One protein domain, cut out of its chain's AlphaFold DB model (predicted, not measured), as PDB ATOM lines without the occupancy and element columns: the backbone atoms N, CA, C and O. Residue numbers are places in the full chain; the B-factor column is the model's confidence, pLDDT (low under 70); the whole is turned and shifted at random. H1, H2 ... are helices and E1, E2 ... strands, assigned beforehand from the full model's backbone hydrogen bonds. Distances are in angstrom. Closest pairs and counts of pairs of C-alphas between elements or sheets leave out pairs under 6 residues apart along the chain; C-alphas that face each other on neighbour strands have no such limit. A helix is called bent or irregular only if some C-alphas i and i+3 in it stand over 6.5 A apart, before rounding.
ATOM      1  N   THR A  16     120.037 156.010 121.299       95.56
ATOM      2  CA  THR A  16     118.717 155.374 121.344       95.56
ATOM      3  C   THR A  16     118.492 154.714 122.696       95.56
ATOM      4  O   THR A  16     119.293 153.902 123.165       95.56
ATOM      5  N   LEU A  17     117.360 155.025 123.317       96.75
ATOM      6  CA  LEU A  17     116.873 154.331 124.499       96.75
ATOM      7  C   LEU A  17     115.714 153.420 124.108       96.75
ATOM      8  O   LEU A  17     114.654 153.895 123.710       96.75
ATOM      9  N   ILE A  18     115.888 152.117 124.288       97.31
ATOM     10  CA  ILE A  18     114.816 151.137 124.142       97.31
ATOM     11  C   ILE A  18     114.201 150.907 125.517       97.31
ATOM     12  O   ILE A  18     114.879 150.445 126.431       97.31
ATOM     13  N   GLY A  19     112.927 151.232 125.693       95.50
ATOM     14  CA  GLY A  19     112.253 151.075 126.971       95.50
ATOM     15  C   GLY A  19     110.818 151.604 126.979       95.50
ATOM     16  O   GLY A  19     110.356 152.219 126.021       95.50
ATOM     17  N   PRO A  20     110.074 151.362 128.067       94.06
ATOM     18  CA  PRO A  20     108.725 151.888 128.215       94.06
ATOM     19  C   PRO A  20     108.753 153.402 128.460       94.06
ATOM     20  O   PRO A  20     109.279 153.848 129.482       94.06
ATOM     21  N   HIS A  21     108.126 154.179 127.569       89.44
ATOM     22  CA  HIS A  21     108.143 155.652 127.588       89.44
ATOM     23  C   HIS A  21     107.774 156.273 128.941       89.44
ATOM     24  O   HIS A  21     108.372 157.259 129.358       89.44
ATOM     25  N   GLN A  22     106.808 155.681 129.643       88.19
ATOM     26  CA  GLN A  22     106.272 156.207 130.902       88.19
ATOM     27  C   GLN A  22     107.058 155.747 132.143       88.19
ATOM     28  O   GLN A  22     106.647 155.998 133.275       88.19
ATOM     29  N   SER A  23     108.181 155.043 131.974       92.00
ATOM     30  CA  SER A  23     108.964 154.569 133.114       92.00
ATOM     31  C   SER A  23     109.823 155.678 133.727       92.00
ATOM     32  O   SER A  23     110.376 156.522 133.022       92.00
ATOM     33  N   LYS A  24     110.033 155.627 135.051       93.75
ATOM     34  CA  LYS A  24     110.968 156.536 135.744       93.75
ATOM     35  C   LYS A  24     112.388 156.463 135.169       93.75
ATOM     36  O   LYS A  24     113.066 157.479 135.093       93.75
ATOM     37  N   ARG A  25     112.832 155.272 134.740       93.81
ATOM     38  CA  ARG A  25     114.155 155.080 134.119       93.81
ATOM     39  C   ARG A  25     114.274 155.840 132.804       93.81
ATOM     40  O   ARG A  25     115.263 156.536 132.609       93.81
ATOM     41  N   THR A  26     113.249 155.758 131.959       94.56
ATOM     42  CA  THR A  26     113.178 156.537 130.724       94.56
ATOM     43  C   THR A  26     113.154 158.026 131.019       94.56
ATOM     44  O   THR A  26     113.965 158.759 130.470       94.56
ATOM     45  N   HIS A  27     112.310 158.462 131.953       94.69
ATOM     46  CA  HIS A  27     112.225 159.865 132.344       94.69
ATOM     47  C   HIS A  27     113.575 160.442 132.803       94.69
ATOM     48  O   HIS A  27     114.021 161.453 132.265       94.69
ATOM     49  N   TYR A  28     114.268 159.778 133.734       96.06
ATOM     50  CA  TYR A  28     115.562 160.256 134.232       96.06
ATOM     51  C   TYR A  28     116.668 160.200 133.180       96.06
ATOM     52  O   TYR A  28     117.523 161.081 133.150       96.06
ATOM     53  N   PHE A  29     116.651 159.201 132.295       95.50
ATOM     54  CA  PHE A  29     117.617 159.130 131.202       95.50
ATOM     55  C   PHE A  29     117.441 160.298 130.223       95.50
ATOM     56  O   PHE A  29     118.419 160.953 129.872       95.50
ATOM     57  N   MET A  30     116.195 160.606 129.843       94.31
ATOM     58  CA  MET A  30     115.888 161.743 128.969       94.31
ATOM     59  C   MET A  30     116.264 163.078 129.619       94.31
ATOM     60  O   MET A  30     116.823 163.943 128.951       94.31
ATOM     61  N   GLN A  31     116.012 163.244 130.922       95.94
ATOM     62  CA  GLN A  31     116.431 164.441 131.659       95.94
ATOM     63  C   GLN A  31     117.951 164.607 131.681       95.94
ATOM     64  O   GLN A  31     118.447 165.699 131.419       95.94
ATOM     65  N   ALA A  32     118.696 163.534 131.964       94.62
ATOM     66  CA  ALA A  32     120.154 163.579 131.976       94.62
ATOM     67  C   ALA A  32     120.718 163.945 130.594       94.62
ATOM     68  O   ALA A  32     121.610 164.783 130.501       94.62
ATOM     69  N   ALA A  33     120.164 163.371 129.525       92.62
ATOM     70  CA  ALA A  33     120.569 163.702 128.164       92.62
ATOM     71  C   ALA A  33     120.252 165.160 127.797       92.62
ATOM     72  O   ALA A  33     121.103 165.845 127.236       92.62
ATOM     73  N   ALA A  34     119.081 165.669 128.196       92.38
ATOM     74  CA  ALA A  34     118.705 167.065 127.980       92.38
ATOM     75  C   ALA A  34     119.653 168.049 128.686       92.38
ATOM     76  O   ALA A  34     120.038 169.052 128.090       92.38
ATOM     77  N   VAL A  35     120.081 167.750 129.919       95.62
ATOM     78  CA  VAL A  35     121.085 168.553 130.645       95.62
ATOM     79  C   VAL A  35     122.428 168.581 129.909       95.62
ATOM     80  O   VAL A  35     123.123 169.593 129.938       95.62
ATOM     81  N   LEU A  36     122.784 167.486 129.236       92.06
ATOM     82  CA  LEU A  36     124.016 167.372 128.452       92.06
ATOM     83  C   LEU A  36     123.882 167.907 127.018       92.06
ATOM     84  O   LEU A  36     124.876 167.958 126.303       92.06
ATOM     85  N   GLY A  37     122.682 168.319 126.593       90.38
ATOM     86  CA  GLY A  37     122.424 168.762 125.222       90.38
ATOM     87  C   GLY A  37     122.477 167.637 124.182       90.38
ATOM     88  O   GLY A  37     122.613 167.921 122.994       90.38
ATOM     89  N   GLU A  38     122.363 166.378 124.610       89.50
ATOM     90  CA  GLU A  38     122.452 165.214 123.729       89.50
ATOM     91  C   GLU A  38     121.052 164.749 123.292       89.50
ATOM     92  O   GLU A  38     120.199 164.462 124.143       89.50
ATOM     93  N   PRO A  39     120.775 164.644 121.981       90.19
ATOM     94  CA  PRO A  39     119.494 164.147 121.501       90.19
ATOM     95  C   PRO A  39     119.367 162.638 121.751       90.19
ATOM     96  O   PRO A  39     120.271 161.859 121.451       90.19
ATOM     97  N   VAL A  40     118.206 162.210 122.256       93.25
ATOM     98  CA  VAL A  40     117.894 160.790 122.481       93.25
ATOM     99  C   VAL A  40     116.597 160.414 121.783       93.25
ATOM    100  O   VAL A  40     115.549 161.014 122.025       93.25
ATOM    101  N   THR A  41     116.653 159.353 120.984       94.12
ATOM    102  CA  THR A  41     115.469 158.704 120.418       94.12
ATOM    103  C   THR A  41     114.981 157.623 121.376       94.12
ATOM    104  O   THR A  41     115.694 156.661 121.658       94.12
ATOM    105  N   ALA A  42     113.756 157.754 121.883       95.06
ATOM    106  CA  ALA A  42     113.131 156.722 122.706       95.06
ATOM    107  C   ALA A  42     112.285 155.784 121.834       95.06
ATOM    108  O   ALA A  42     111.403 156.247 121.115       95.06
ATOM    109  N   LEU A  43     112.515 154.476 121.938       96.19
ATOM    110  CA  LEU A  43     111.750 153.429 121.259       96.19
ATOM    111  C   LEU A  43     111.168 152.451 122.280       96.19
ATOM    112  O   LEU A  43     111.812 152.106 123.268       96.19
ATOM    113  N   THR A  44     109.979 151.929 122.015       95.56
ATOM    114  CA  THR A  44     109.484 150.727 122.695       95.56
ATOM    115  C   THR A  44     110.201 149.472 122.182       95.56
ATOM    116  O   THR A  44     110.855 149.491 121.141       95.56
ATOM    117  N   HIS A  45     110.058 148.351 122.896       95.62
ATOM    118  CA  HIS A  45     110.634 147.073 122.461       95.62
ATOM    119  C   HIS A  45     110.102 146.616 121.089       95.62
ATOM    120  O   HIS A  45     110.929 146.260 120.254       95.62
ATOM    121  N   PRO A  46     108.782 146.682 120.795       94.25
ATOM    122  CA  PRO A  46     108.282 146.370 119.456       94.25
ATOM    123  C   PRO A  46     108.866 147.288 118.379       94.25
ATOM    124  O   PRO A  46     109.397 146.800 117.392       94.25
ATOM    125  N   GLN A  47     108.884 148.607 118.603       95.62
ATOM    126  CA  GLN A  47     109.466 149.557 117.642       95.62
ATOM    127  C   GLN A  47     110.954 149.290 117.378       95.62
ATOM    128  O   GLN A  47     111.432 149.491 116.266       95.62
ATOM    129  N   ALA A  48     111.700 148.831 118.386       95.00
ATOM    130  CA  ALA A  48     113.113 148.509 118.232       95.00
ATOM    131  C   ALA A  48     113.363 147.290 117.327       95.00
ATOM    132  O   ALA A  48     114.421 147.222 116.701       95.00
ATOM    133  N   LEU A  49     112.414 146.351 117.228       93.62
ATOM    134  CA  LEU A  49     112.522 145.210 116.311       93.62
ATOM    135  C   LEU A  49     112.502 145.667 114.848       93.62
ATOM    136  O   LEU A  49     113.294 145.163 114.057       93.62
ATOM    137  N   ASP A  50     111.702 146.678 114.523       92.94
ATOM    138  CA  ASP A  50     111.585 147.195 113.154       92.94
ATOM    139  C   ASP A  50     112.597 148.312 112.842       92.94
ATOM    140  O   ASP A  50     112.874 148.617 111.683       92.94
ATOM    141  N   ALA A  51     113.176 148.939 113.870       90.12
ATOM    142  CA  ALA A  51     114.108 150.047 113.697       90.12
ATOM    143  C   ALA A  51     115.450 149.600 113.096       90.12
ATOM    144  O   ALA A  51     116.054 148.623 113.540       90.12
ATOM    145  N   SER A  52     115.984 150.388 112.162       86.75
ATOM    146  CA  SER A  52     117.349 150.228 111.651       86.75
ATOM    147  C   SER A  52     118.357 150.810 112.650       86.75
ATOM    148  O   SER A  52     118.667 151.999 112.632       86.75
ATOM    149  N   LEU A  53     118.836 149.971 113.571       85.62
ATOM    150  CA  LEU A  53     119.888 150.321 114.532       85.62
ATOM    151  C   LEU A  53     121.249 149.956 113.926       85.62
ATOM    152  O   LEU A  53     121.813 148.924 114.271       85.62
ATOM    153  N   THR A  54     121.737 150.737 112.963       73.69
ATOM    154  CA  THR A  54     122.971 150.423 112.209       73.69
ATOM    155  C   THR A  54     124.200 151.196 112.679       73.69
ATOM    156  O   THR A  54     125.323 150.829 112.339       73.69
ATOM    157  N   SER A  55     124.012 152.247 113.476       77.38
ATOM    158  CA  SER A  55     125.088 153.018 114.093       77.38
ATOM    159  C   SER A  55     124.579 153.763 115.330       77.38
ATOM    160  O   SER A  55     123.390 154.065 115.447       77.38
ATOM    161  N   GLY A  56     125.480 154.039 116.274       86.62
ATOM    162  CA  GLY A  56     125.179 154.815 117.477       86.62
ATOM    163  C   GLY A  56     125.272 154.030 118.783       86.62
ATOM    164  O   GLY A  56     125.770 152.900 118.834       86.62
ATOM    165  N   ILE A  57     124.819 154.678 119.854       93.12
ATOM    166  CA  ILE A  57     124.870 154.182 121.228       93.12
ATOM    167  C   ILE A  57     123.459 153.790 121.666       93.12
ATOM    168  O   ILE A  57     122.540 154.605 121.619       93.12
ATOM    169  N   VAL A  58     123.279 152.552 122.127       95.94
ATOM    170  CA  VAL A  58     121.964 152.026 122.504       95.94
ATOM    171  C   VAL A  58     121.957 151.523 123.941       95.94
ATOM    172  O   VAL A  58     122.846 150.789 124.374       95.94
ATOM    173  N   LYS A  59     120.910 151.889 124.681       96.38
ATOM    174  CA  LYS A  59     120.589 151.346 126.003       96.38
ATOM    175  C   LYS A  59     119.246 150.632 125.956       96.38
ATOM    176  O   LYS A  59     118.290 151.170 125.409       96.38
ATOM    177  N   ILE A  60     119.156 149.465 126.586       97.19
ATOM    178  CA  ILE A  60     117.911 148.700 126.730       97.19
ATOM    179  C   ILE A  60     117.478 148.717 128.195       97.19
ATOM    180  O   ILE A  60     118.171 148.190 129.062       97.19
ATOM    181  N   ASP A  61     116.317 149.282 128.492       95.25
ATOM    182  CA  ASP A  61     115.619 149.043 129.751       95.25
ATOM    183  C   ASP A  61     114.690 147.835 129.615       95.25
ATOM    184  O   ASP A  61     114.123 147.629 128.550       95.25
ATOM    185  N   PRO A  62     114.489 147.039 130.676       91.19
ATOM    186  CA  PRO A  62     113.591 145.901 130.612       91.19
ATOM    187  C   PRO A  62     112.128 146.340 130.428       91.19
ATOM    188  O   PRO A  62     111.736 147.419 130.901       91.19
ATOM    189  N   PRO A  63     111.315 145.495 129.774       91.44
ATOM    190  CA  PRO A  63     109.896 145.738 129.554       91.44
ATOM    191  C   PRO A  63     109.121 145.830 130.876       91.44
ATOM    192  O   PRO A  63     109.561 145.363 131.929       91.44
ATOM    193  N   VAL A  64     107.945 146.454 130.813       89.12
ATOM    194  CA  VAL A  64     106.976 146.454 131.913       89.12
ATOM    195  C   VAL A  64     105.984 145.329 131.659       89.12
ATOM    196  O   VAL A  64     105.424 145.233 130.569       89.12
ATOM    197  N   HIS A  65     105.746 144.510 132.680       85.50
ATOM    198  CA  HIS A  65     104.717 143.479 132.663       85.50
ATOM    199  C   HIS A  65     103.834 143.632 133.898       85.50
ATOM    200  O   HIS A  65     104.334 143.875 134.994       85.50
ATOM    201  N   SER A  66     102.528 143.469 133.712       88.06
ATOM    202  CA  SER A  66     101.531 143.405 134.785       88.06
ATOM    203  C   SER A  66     101.079 141.968 135.063       88.06
ATOM    204  O   SER A  66     100.058 141.764 135.714       88.06
ATOM    205  N   GLU A  67     101.793 140.972 134.525       92.00
ATOM    206  CA  GLU A  67     101.452 139.567 134.726       92.00
ATOM    207  C   GLU A  67     101.646 139.181 136.192       92.00
ATOM    208  O   GLU A  67     102.686 139.443 136.796       92.00
ATOM    209  N   THR A  68     100.623 138.544 136.747       91.94
ATOM    210  CA  THR A  68     100.576 138.104 138.146       91.94
ATOM    211  C   THR A  68     100.509 136.584 138.261       91.94
ATOM    212  O   THR A  68     100.842 136.032 139.308       91.94
ATOM    213  N   ASP A  69     100.148 135.885 137.182       91.75
ATOM    214  CA  ASP A  69     100.162 134.433 137.112       91.75
ATOM    215  C   ASP A  69     101.592 133.915 136.936       91.75
ATOM    216  O   ASP A  69     102.199 133.986 135.862       91.75
ATOM    217  N   ILE A  70     102.115 133.314 138.005       90.62
ATOM    218  CA  ILE A  70     103.461 132.742 138.050       90.62
ATOM    219  C   ILE A  70     103.734 131.733 136.928       90.62
ATOM    220  O   ILE A  70     104.871 131.614 136.473       90.62
ATOM    221  N   ARG A  71     102.701 131.040 136.434       91.81
ATOM    222  CA  ARG A  71     102.835 130.034 135.370       91.81
ATOM    223  C   ARG A  71     103.236 130.658 134.032       91.81
ATOM    224  O   ARG A  71     103.839 129.982 133.205       91.81
ATOM    225  N   LYS A  72     102.937 131.944 133.830       91.62
ATOM    226  CA  LYS A  72     103.212 132.686 132.590       91.62
ATOM    227  C   LYS A  72     104.522 133.470 132.625       91.62
ATOM    228  O   LYS A  72     105.032 133.846 131.573       91.62
ATOM    229  N   ILE A  73     105.112 133.673 133.806       89.25
ATOM    230  CA  ILE A  73     106.354 134.447 133.975       89.25
ATOM    231  C   ILE A  73     107.507 133.858 133.150       89.25
ATOM    232  O   ILE A  73     108.291 134.608 132.572       89.25
ATOM    233  N   ASN A  74     107.593 132.529 133.048       89.94
ATOM    234  CA  ASN A  74     108.636 131.877 132.251       89.94
ATOM    235  C   ASN A  74     108.504 132.188 130.755       89.94
ATOM    236  O   ASN A  74     109.516 132.440 130.109       89.94
ATOM    237  N   ALA A  75     107.277 132.209 130.222       92.19
ATOM    238  CA  ALA A  75     107.035 132.557 128.822       92.19
ATOM    239  C   ALA A  75     107.432 134.014 128.547       92.19
ATOM    240  O   ALA A  75     108.196 134.280 127.627       92.19
ATOM    241  N   ILE A  76     107.039 134.935 129.432       91.94
ATOM    242  CA  ILE A  76     107.416 136.355 129.348       91.94
ATOM    243  C   ILE A  76     108.940 136.540 129.380       91.94
ATOM    244  O   ILE A  76     109.504 137.326 128.617       91.94
ATOM    245  N   GLY A  77     109.625 135.809 130.264       92.31
ATOM    246  CA  GLY A  77     111.083 135.826 130.334       92.31
ATOM    247  C   GLY A  77     111.732 135.314 129.047       92.31
ATOM    248  O   GLY A  77     112.708 135.903 128.586       92.31
ATOM    249  N   LEU A  78     111.176 134.256 128.450       94.38
ATOM    250  CA  LEU A  78     111.663 133.687 127.196       94.38
ATOM    251  C   LEU A  78     111.475 134.651 126.016       94.38
ATOM    252  O   LEU A  78     112.416 134.850 125.250       94.38
ATOM    253  N   ASP A  79     110.324 135.315 125.919       94.56
ATOM    254  CA  ASP A  79     110.068 136.332 124.893       94.56
ATOM    255  C   ASP A  79     111.081 137.477 124.977       94.56
ATOM    256  O   ASP A  79     111.636 137.921 123.967       94.56
ATOM    257  N   TYR A  80     111.397 137.923 126.196       95.56
ATOM    258  CA  TYR A  80     112.412 138.951 126.390       95.56
ATOM    259  C   TYR A  80     113.827 138.458 126.045       95.56
ATOM    260  O   TYR A  80     114.617 139.213 125.475       95.56
ATOM    261  N   ILE A  81     114.156 137.190 126.315       96.44
ATOM    262  CA  ILE A  81     115.425 136.588 125.878       96.44
ATOM    263  C   ILE A  81     115.518 136.571 124.348       96.44
ATOM    264  O   ILE A  81     116.550 136.978 123.815       96.44
ATOM    265  N   HIS A  82     114.459 136.167 123.640       96.88
ATOM    266  CA  HIS A  82     114.431 136.181 122.173       96.88
ATOM    267  C   HIS A  82     114.616 137.596 121.614       96.88
ATOM    268  O   HIS A  82     115.410 137.802 120.693       96.88
ATOM    269  N   PHE A  83     113.958 138.591 122.217       97.31
ATOM    270  CA  PHE A  83     114.179 139.997 121.887       97.31
ATOM    271  C   PHE A  83     115.661 140.390 122.041       97.31
ATOM    272  O   PHE A  83     116.259 140.949 121.121       97.31
ATOM    273  N   LEU A  84     116.286 140.064 123.177       97.62
ATOM    274  CA  LEU A  84     117.692 140.391 123.435       97.62
ATOM    275  C   LEU A  84     118.654 139.669 122.483       97.62
ATOM    276  O   LEU A  84     119.661 140.251 122.085       97.62
ATOM    277  N   GLN A  85     118.357 138.426 122.101       96.94
ATOM    278  CA  GLN A  85     119.134 137.683 121.105       96.94
ATOM    279  C   GLN A  85     119.058 138.349 119.727       96.94
ATOM    280  O   GLN A  85     120.093 138.515 119.083       96.94
ATOM    281  N   ASN A  86     117.870 138.800 119.307       95.69
ATOM    282  CA  ASN A  86     117.714 139.560 118.065       95.69
ATOM    283  C   ASN A  86     118.536 140.856 118.093       95.69
ATOM    284  O   ASN A  86     119.250 141.152 117.139       95.69
ATOM    285  N   MET A  87     118.498 141.592 119.209       95.94
ATOM    286  CA  MET A  87     119.310 142.798 119.385       95.94
ATOM    287  C   MET A  87     120.813 142.491 119.343       95.94
ATOM    288  O   MET A  87     121.559 143.199 118.673       95.94
ATOM    289  N   ALA A  88     121.267 141.426 120.012       94.31
ATOM    290  CA  ALA A  88     122.679 141.032 120.044       94.31
ATOM    291  C   ALA A  88     123.252 140.710 118.656       94.31
ATOM    292  O   ALA A  88     124.446 140.886 118.437       94.31
ATOM    293  N   ALA A  89     122.412 140.231 117.736       93.06
ATOM    294  CA  ALA A  89     122.814 139.885 116.378       93.06
ATOM    295  C   ALA A  89     123.032 141.111 115.471       93.06
ATOM    296  O   ALA A  89     123.513 140.955 114.349       93.06
ATOM    297  N   ARG A  90     122.683 142.325 115.922       90.94
ATOM    298  CA  ARG A  90     122.798 143.548 115.118       90.94
ATOM    299  C   ARG A  90     124.235 144.086 115.131       90.94
ATOM    300  O   ARG A  90     124.727 144.459 116.200       90.94
ATOM    301  N   PRO A  91     124.912 144.165 113.973       87.19
ATOM    302  CA  PRO A  91     126.254 144.729 113.889       87.19
ATOM    303  C   PRO A  91     126.224 146.265 113.960       87.19
ATOM    304  O   PRO A  91     125.202 146.891 113.699       87.19
ATOM    305  N   GLY A  92     127.364 146.883 114.288       86.12
ATOM    306  CA  GLY A  92     127.536 148.346 114.230       86.12
ATOM    307  C   GLY A  92     126.940 149.138 115.402       86.12
ATOM    308  O   GLY A  92     127.144 150.349 115.486       86.12
ATOM    309  N   VAL A  93     126.258 148.472 116.336       90.81
ATOM    310  CA  VAL A  93     125.681 149.100 117.532       90.81
ATOM    311  C   VAL A  93     126.665 149.076 118.696       90.81
ATOM    312  O   VAL A  93     127.184 148.024 119.069       90.81
ATOM    313  N   THR A  94     126.860 150.228 119.338       93.56
ATOM    314  CA  THR A  94     127.548 150.306 120.630       93.56
ATOM    315  C   THR A  94     126.527 150.202 121.758       93.56
ATOM    316  O   THR A  94     125.691 151.081 121.935       93.56
ATOM    317  N   TRP A  95     126.586 149.136 122.550       94.88
ATOM    318  CA  TRP A  95     125.631 148.920 123.637       94.88
ATOM    319  C   TRP A  95     126.140 149.489 124.965       94.88
ATOM    320  O   TRP A  95     127.187 149.065 125.451       94.88
ATOM    321  N   LEU A  96     125.366 150.368 125.611       94.25
ATOM    322  CA  LEU A  96     125.623 150.789 127.001       94.25
ATOM    323  C   LEU A  96     125.419 149.633 127.983       94.25
ATOM    324  O   LEU A  96     126.117 149.516 128.988       94.25
ATOM    325  N   ASN A  97     124.467 148.756 127.677       94.81
ATOM    326  CA  ASN A  97     124.274 147.485 128.350       94.81
ATOM    327  C   ASN A  97     124.058 146.385 127.309       94.81
ATOM    328  O   ASN A  97     122.974 146.223 126.757       94.81
ATOM    329  N   HIS A  98     125.125 145.634 127.027       95.25
ATOM    330  CA  HIS A  98     125.122 144.629 125.967       95.25
ATOM    331  C   HIS A  98     123.996 143.592 126.163       95.25
ATOM    332  O   HIS A  98     123.907 143.021 127.258       95.25
ATOM    333  N   PRO A  99     123.181 143.272 125.133       96.38
ATOM    334  CA  PRO A  99     122.052 142.348 125.266       96.38
ATOM    335  C   PRO A  99     122.453 140.971 125.811       96.38
ATOM    336  O   PRO A  99     121.788 140.438 126.693       96.38
ATOM    337  N   ALA A 100     123.603 140.431 125.390       93.94
ATOM    338  CA  ALA A 100     124.154 139.194 125.963       93.94
ATOM    339  C   ALA A 100     124.412 139.285 127.485       93.94
ATOM    340  O   ALA A 100     124.179 138.328 128.223       93.94
ATOM    341  N   GLY A 101     124.859 140.447 127.973       93.81
ATOM    342  CA  GLY A 101     125.011 140.705 129.403       93.81
ATOM    343  C   GLY A 101     123.664 140.740 130.124       93.81
ATOM    344  O   GLY A 101     123.539 140.162 131.201       93.81
ATOM    345  N   LEU A 102     122.639 141.338 129.509       95.50
ATOM    346  CA  LEU A 102     121.272 141.338 130.040       95.50
ATOM    347  C   LEU A 102     120.694 139.919 130.131       95.50
ATOM    348  O   LEU A 102     120.138 139.573 131.168       95.50
ATOM    349  N   ILE A 103     120.903 139.069 129.119       95.25
ATOM    350  CA  ILE A 103     120.494 137.653 129.153       95.25
ATOM    351  C   ILE A 103     121.122 136.941 130.357       95.25
ATOM    352  O   ILE A 103     120.436 136.233 131.091       95.25
ATOM    353  N   HIS A 104     122.413 137.167 130.620       91.88
ATOM    354  CA  HIS A 104     123.072 136.597 131.796       91.88
ATOM    355  C   HIS A 104     122.480 137.093 133.123       91.88
ATOM    356  O   HIS A 104     122.448 136.325 134.084       91.88
ATOM    357  N   LEU A 105     122.007 138.342 133.179       91.56
ATOM    358  CA  LEU A 105     121.386 138.926 134.371       91.56
ATOM    359  C   LEU A 105     119.988 138.362 134.671       91.56
ATOM    360  O   LEU A 105     119.535 138.444 135.814       91.56
ATOM    361  N   LEU A 106     119.311 137.771 133.682       90.75
ATOM    362  CA  LEU A 106     118.005 137.132 133.882       90.75
ATOM    363  C   LEU A 106     118.118 135.800 134.643       90.75
ATOM    364  O   LEU A 106     117.183 135.409 135.344       90.75
ATOM    365  N   ASP A 107     119.273 135.131 134.587       89.38
ATOM    366  CA  ASP A 107     119.536 133.922 135.366       89.38
ATOM    367  C   ASP A 107     120.008 134.279 136.783       89.38
ATOM    368  O   ASP A 107     121.199 134.448 137.073       89.38
ATOM    369  N   LYS A 108     119.042 134.358 137.704       86.81
ATOM    370  CA  LYS A 108     119.300 134.664 139.117       86.81
ATOM    371  C   LYS A 108     120.211 133.638 139.795       86.81
ATOM    372  O   LYS A 108     120.991 134.024 140.667       86.81
ATOM    373  N   LYS A 109     120.143 132.352 139.418       87.38
ATOM    374  CA  LYS A 109     121.006 131.309 140.001       87.38
ATOM    375  C   LYS A 109     122.454 131.545 139.587       87.38
ATOM    376  O   LYS A 109     123.342 131.582 140.440       87.38
ATOM    377  N   ARG A 110     122.688 131.778 138.294       86.94
ATOM    378  CA  ARG A 110     124.018 132.081 137.758       86.94
ATOM    379  C   ARG A 110     124.572 133.391 138.300       86.94
ATOM    380  O   ARG A 110     125.738 133.424 138.680       86.94
ATOM    381  N   CYS A 111     123.758 134.442 138.391       89.88
ATOM    382  CA  CYS A 111     124.172 135.712 138.992       89.88
ATOM    383  C   CYS A 111     124.660 135.512 140.425       89.88
ATOM    384  O   CYS A 111     125.741 135.964 140.785       89.88
ATOM    385  N   LYS A 112     123.891 134.778 141.229       89.31
ATOM    386  CA  LYS A 112     124.234 134.515 142.622       89.31
ATOM    387  C   LYS A 112     125.500 133.676 142.772       89.31
ATOM    388  O   LYS A 112     126.328 133.986 143.619       89.31
ATOM    389  N   ARG A 113     125.688 132.668 141.917       89.31
ATOM    390  CA  ARG A 113     126.936 131.899 141.864       89.31
ATOM    391  C   ARG A 113     128.137 132.790 141.538       89.31
ATOM    392  O   ARG A 113     129.130 132.707 142.245       89.31
ATOM    393  N   ARG A 114     128.020 133.703 140.567       91.06
ATOM    394  CA  ARG A 114     129.085 134.677 140.271       91.06
ATOM    395  C   ARG A 114     129.396 135.587 141.458       91.06
ATOM    396  O   ARG A 114     130.557 135.879 141.705       91.06
ATOM    397  N   LEU A 115     128.382 136.034 142.200       92.38
ATOM    398  CA  LEU A 115     128.604 136.832 143.412       92.38
ATOM    399  C   LEU A 115     129.411 136.043 144.457       92.38
ATOM    400  O   LEU A 115     130.371 136.577 145.003       92.38
ATOM    401  N   LEU A 116     129.073 134.766 144.673       90.88
ATOM    402  CA  LEU A 116     129.809 133.878 145.580       90.88
ATOM    403  C   LEU A 116     131.250 133.619 145.112       90.88
ATOM    404  O   LEU A 116     132.165 133.695 145.927       90.88
ATOM    405  N   GLU A 117     131.459 133.373 143.814       92.81
ATOM    406  CA  GLU A 117     132.792 133.213 143.199       92.81
ATOM    407  C   GLU A 117     133.685 134.448 143.436       92.81
ATOM    408  O   GLU A 117     134.901 134.319 143.555       92.81
ATOM    409  N   HIS A 118     133.088 135.638 143.567       94.94
ATOM    410  CA  HIS A 118     133.783 136.894 143.870       94.94
ATOM    411  C   HIS A 118     133.762 137.285 145.360       94.94
ATOM    412  O   HIS A 118     134.090 138.422 145.698       94.94
ATOM    413  N   GLY A 119     133.375 136.377 146.263       93.69
ATOM    414  CA  GLY A 119     133.380 136.620 147.709       93.69
ATOM    415  C   GLY A 119     132.338 137.635 148.188       93.69
ATOM    416  O   GLY A 119     132.426 138.120 149.314       93.69
ATOM    417  N   ILE A 120     131.347 137.969 147.357       93.25
ATOM    418  CA  ILE A 120     130.271 138.889 147.723       93.25
ATOM    419  C   ILE A 120     129.224 138.105 148.530       93.25
ATOM    420  O   ILE A 120     128.665 137.129 148.012       93.25
ATOM    421  N   PRO A 121     128.916 138.511 149.777       89.06
ATOM    422  CA  PRO A 121     127.914 137.835 150.590       89.06
ATOM    423  C   PRO A 121     126.549 137.817 149.899       89.06
ATOM    424  O   PRO A 121     126.029 138.854 149.483       89.06
ATOM    425  N   THR A 122     125.939 136.636 149.799       85.56
ATOM    426  CA  THR A 122     124.565 136.478 149.307       85.56
ATOM    427  C   THR A 122     123.775 135.561 150.240       85.56
ATOM    428  O   THR A 122     124.372 134.701 150.889       85.56
ATOM    429  N   PRO A 123     122.436 135.707 150.334       83.62
ATOM    430  CA  PRO A 123     121.607 134.769 151.096       83.62
ATOM    431  C   PRO A 123     121.854 133.320 150.641       83.62
ATOM    432  O   PRO A 123     122.197 133.132 149.480       83.62
ATOM    433  N   PRO A 124     121.632 132.272 151.442       75.44
ATOM    434  CA  PRO A 124     121.787 130.889 150.976       75.44
ATOM    435  C   PRO A 124     120.897 130.587 149.759       75.44
ATOM    436  O   PRO A 124     119.818 131.167 149.603       75.44
ATOM    437  N   LEU A 125     121.350 129.745 148.826       70.25
ATOM    438  CA  LEU A 125     120.443 129.152 147.835       70.25
ATOM    439  C   LEU A 125     119.510 128.189 148.577       70.25
ATOM    440  O   LEU A 125     119.969 127.435 149.430       70.25
ATOM    441  N   VAL A 126     118.208 128.235 148.278       68.62
ATOM    442  CA  VAL A 126     117.301 127.180 148.745       68.62
ATOM    443  C   VAL A 126     117.785 125.884 148.110       68.62
ATOM    444  O   VAL A 126     118.059 125.854 146.908       68.62
ATOM    445  N   ALA A 127     117.965 124.867 148.940       60.00
ATOM    446  CA  ALA A 127     118.561 123.609 148.545       60.00
ATOM    447  C   ALA A 127     117.717 122.941 147.429       60.00
ATOM    448  O   ALA A 127     116.487 123.055 147.410       60.00
ATOM    449  N   GLU A 128     118.376 122.334 146.435       55.94
ATOM    450  CA  GLU A 128     117.727 121.801 145.216       55.94
ATOM    451  C   GLU A 128     116.792 120.605 145.491       55.94
ATOM    452  O   GLU A 128     116.008 120.188 144.642       55.94
ATOM    453  N   ASP A 129     116.847 120.077 146.706       52.56
ATOM    454  CA  ASP A 129     116.116 118.945 147.261       52.56
ATOM    455  C   ASP A 129     114.713 119.295 147.786       52.56
ATOM    456  O   ASP A 129     113.972 118.405 148.221       52.56
ATOM    457  N   VAL A 130     114.263 120.549 147.652       56.03
ATOM    458  CA  VAL A 130     112.850 120.901 147.859       56.03
ATOM    459  C   VAL A 130     112.017 120.421 146.663       56.03
ATOM    460  O   VAL A 130     111.622 121.182 145.785       56.03
ATOM    461  N   LYS A 131     111.723 119.117 146.644       55.75
ATOM    462  CA  LYS A 131     110.908 118.452 145.607       55.75
ATOM    463  C   LYS A 131     109.421 118.844 145.647       55.75
ATOM    464  O   LYS A 131     108.679 118.520 144.728       55.75
ATOM    465  N   SER A 132     108.967 119.485 146.727       51.91
ATOM    466  CA  SER A 132     107.572 119.886 146.957       51.91
ATOM    467  C   SER A 132     107.462 120.796 148.190       51.91
ATOM    468  O   SER A 132     108.256 120.678 149.128       51.91
ATOM    469  N   PHE A 133     106.437 121.657 148.229       53.88
ATOM    470  CA  PHE A 133     106.046 122.435 149.417       53.88
ATOM    471  C   PHE A 133     105.875 121.547 150.666       53.88
ATOM    472  O   PHE A 133     106.279 121.923 151.766       53.88
ATOM    473  N   CYS A 134     105.371 120.320 150.492       52.69
ATOM    474  CA  CYS A 134     105.200 119.354 151.578       52.69
ATOM    475  C   CYS A 134     106.534 118.903 152.198       52.69
ATOM    476  O   CYS A 134     106.581 118.545 153.376       52.69
ATOM    477  N   THR A 135     107.625 118.925 151.428       47.66
ATOM    478  CA  THR A 135     108.961 118.541 151.903       47.66
ATOM    479  C   THR A 135     109.614 119.676 152.695       47.66
ATOM    480  O   THR A 135     110.260 119.423 153.709       47.66
ATOM    481  N   ALA A 136     109.370 120.934 152.307       49.84
ATOM    482  CA  ALA A 136     109.895 122.112 153.002       49.84
ATOM    483  C   ALA A 136     109.373 122.232 154.449       49.84
ATOM    484  O   ALA A 136     110.116 122.626 155.348       49.84
ATOM    485  N   HIS A 137     108.127 121.825 154.709       49.62
ATOM    486  CA  HIS A 137     107.542 121.889 156.052       49.62
ATOM    487  C   HIS A 137     108.174 120.903 157.051       49.62
ATOM    488  O   HIS A 137     108.211 121.176 158.251       49.62
ATOM    489  N   ARG A 138     108.747 119.787 156.576       46.47
ATOM    490  CA  ARG A 138     109.409 118.803 157.453       46.47
ATOM    491  C   ARG A 138     110.752 119.296 157.995       46.47
ATOM    492  O   ARG A 138     111.117 118.924 159.106       46.47
ATOM    493  N   HIS A 139     111.451 120.175 157.275       49.22
ATOM    494  CA  HIS A 139     112.750 120.703 157.711       49.22
ATOM    495  C   HIS A 139     112.660 121.778 158.806       49.22
ATOM    496  O   HIS A 139     113.657 122.052 159.472       49.22
ATOM    497  N   HIS A 140     111.481 122.356 159.055       46.16
ATOM    498  CA  HIS A 140     111.271 123.335 160.133       46.16
ATOM    499  C   HIS A 140     110.521 122.787 161.361       46.16
ATOM    500  O   HIS A 140     110.411 123.492 162.360       46.16
TER     501      HIS A 140
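What this domain is: This is residues 16 to 140 of the 150 residues of the protein "Periplasmic protein" of Salmonella enterica I (UniProt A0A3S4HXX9). A small, twisted parallel sheet at one end of the model has H1 over one face and H2 standing up on the opposite face. The long helix H3 reaches away from the sheet with the shorter H4 side by side with it, H5 turns a corner at the end of H4, and residues 118 to 132 then lead to H6 at the far end of the longest axis. The printed part has 125 residues with six named helices and four named strands, along the chain E1 H1 E2 H2 E3 H3 E4 H4 H5 H6, and its class is mixed, helices and strands. The sheet's order is E2 E1 E3 E4, all parallel. The whole is loose, with a radius of gyration of the C-alphas of 18.6 A, and elongated, spanning 60 by 34 by 28 A.

Where its parts are: Find C-alpha 16 at (118.717, 155.374, 121.344), where strand E1, residues 16 to 18, begins. Helix H1 takes residues 24 to 36 and is 18.5 A long; strand E2, residues 40 to 43, and helix H2, residues 45 to 50, follow. Strand E3 is residues 56 to 60, 13.3 A long. Look next for C-alpha 70 at (103.461, 132.742, 138.050): from there helix H3 runs 27.6 A to residue 88. It is irregular, but only just, with C-alphas 71 and 74 at 6.8 A. Then come strand E4, residues 93 to 95, helix H4, residues 99 to 106, 10.9 A long, and helix H5, residues 108 to 117, 14.2 A long. Helix H6, residues 133 to 140, covers 12.0 A and ends with C-alpha 140 at (111.271, 123.335, 160.133).

How they stand to each other: Begin with the sheet, whose strands' lines turn by 91 degrees from edge to edge. Between E1 and its neighbour E2, N 17 and O 41 are 2.9 A apart, within hydrogen-bond range; E1, H1 and E2 form a strand-helix-strand unit, two parallel neighbour strands with a helix between, with a right-handed crossover. E1 and E3 are within range at N 18 and O 59, 2.8 A. E2, H2 and E3 form a split unit with E1 between its strands, also right-handed. E3 and E4 are within range at N 58 and O 94, 2.8 A, and with H3 they form a third right-handed unit. The pairing of E3 is staggered, with E4 over residues 56 to 58 and with E1 over 58 to 60. H1 is on the sheet at a height of 9.0 A, along the strands, at 2 degrees to E1 on the local plane; its closest C-alpha pair with E2 is Met 30 and Val 40, 6.9 A. H2, on the opposite face, stands up from the sheet at 63 degrees. H3 only grazes the sheet with residues 84 to 88. With residues 83 to 87 alone it touches H2, the closest C-alphas being those of Leu 49 and Phe 83, 7.8 A. H3 touches H4 at a shallow tilt of 20 degrees, opposite ways; their closest C-alphas, Leu 84 and Pro 99, are 5.1 A apart. H4 and H5 only just touch, only at the corner, with 3 pairs of C-alphas within 8 A, the closest Leu 105 and Cys 111 at 6.3 A; they are about perpendicular at 89 degrees. H5 and H6 are apart. In H1, H4 and H5 every O i to N i+4 pair is within hydrogen-bond range; in H2 it is 1 of 2, in H3 13 of 15, and in H6 1 of 4, beside 3 of 5 O i to N i+3 pairs.

The domain as a whole: Look for the two C-alphas farthest apart, Gly 37 and Arg 138, at 60.9 A. The printed part has no cut. The link from H5 to H6 is long, 15 residues, and that from E3 to H3 is short. Residues 32 to 37, of which 32 to 36 belong to H1, and residues 114 to 119, of which 114 to 117 belong to H5, stand free. The mean pLDDT of the printed part is 87.3, but residues 126 to 140 are under 70, and H6 has a mean of 49.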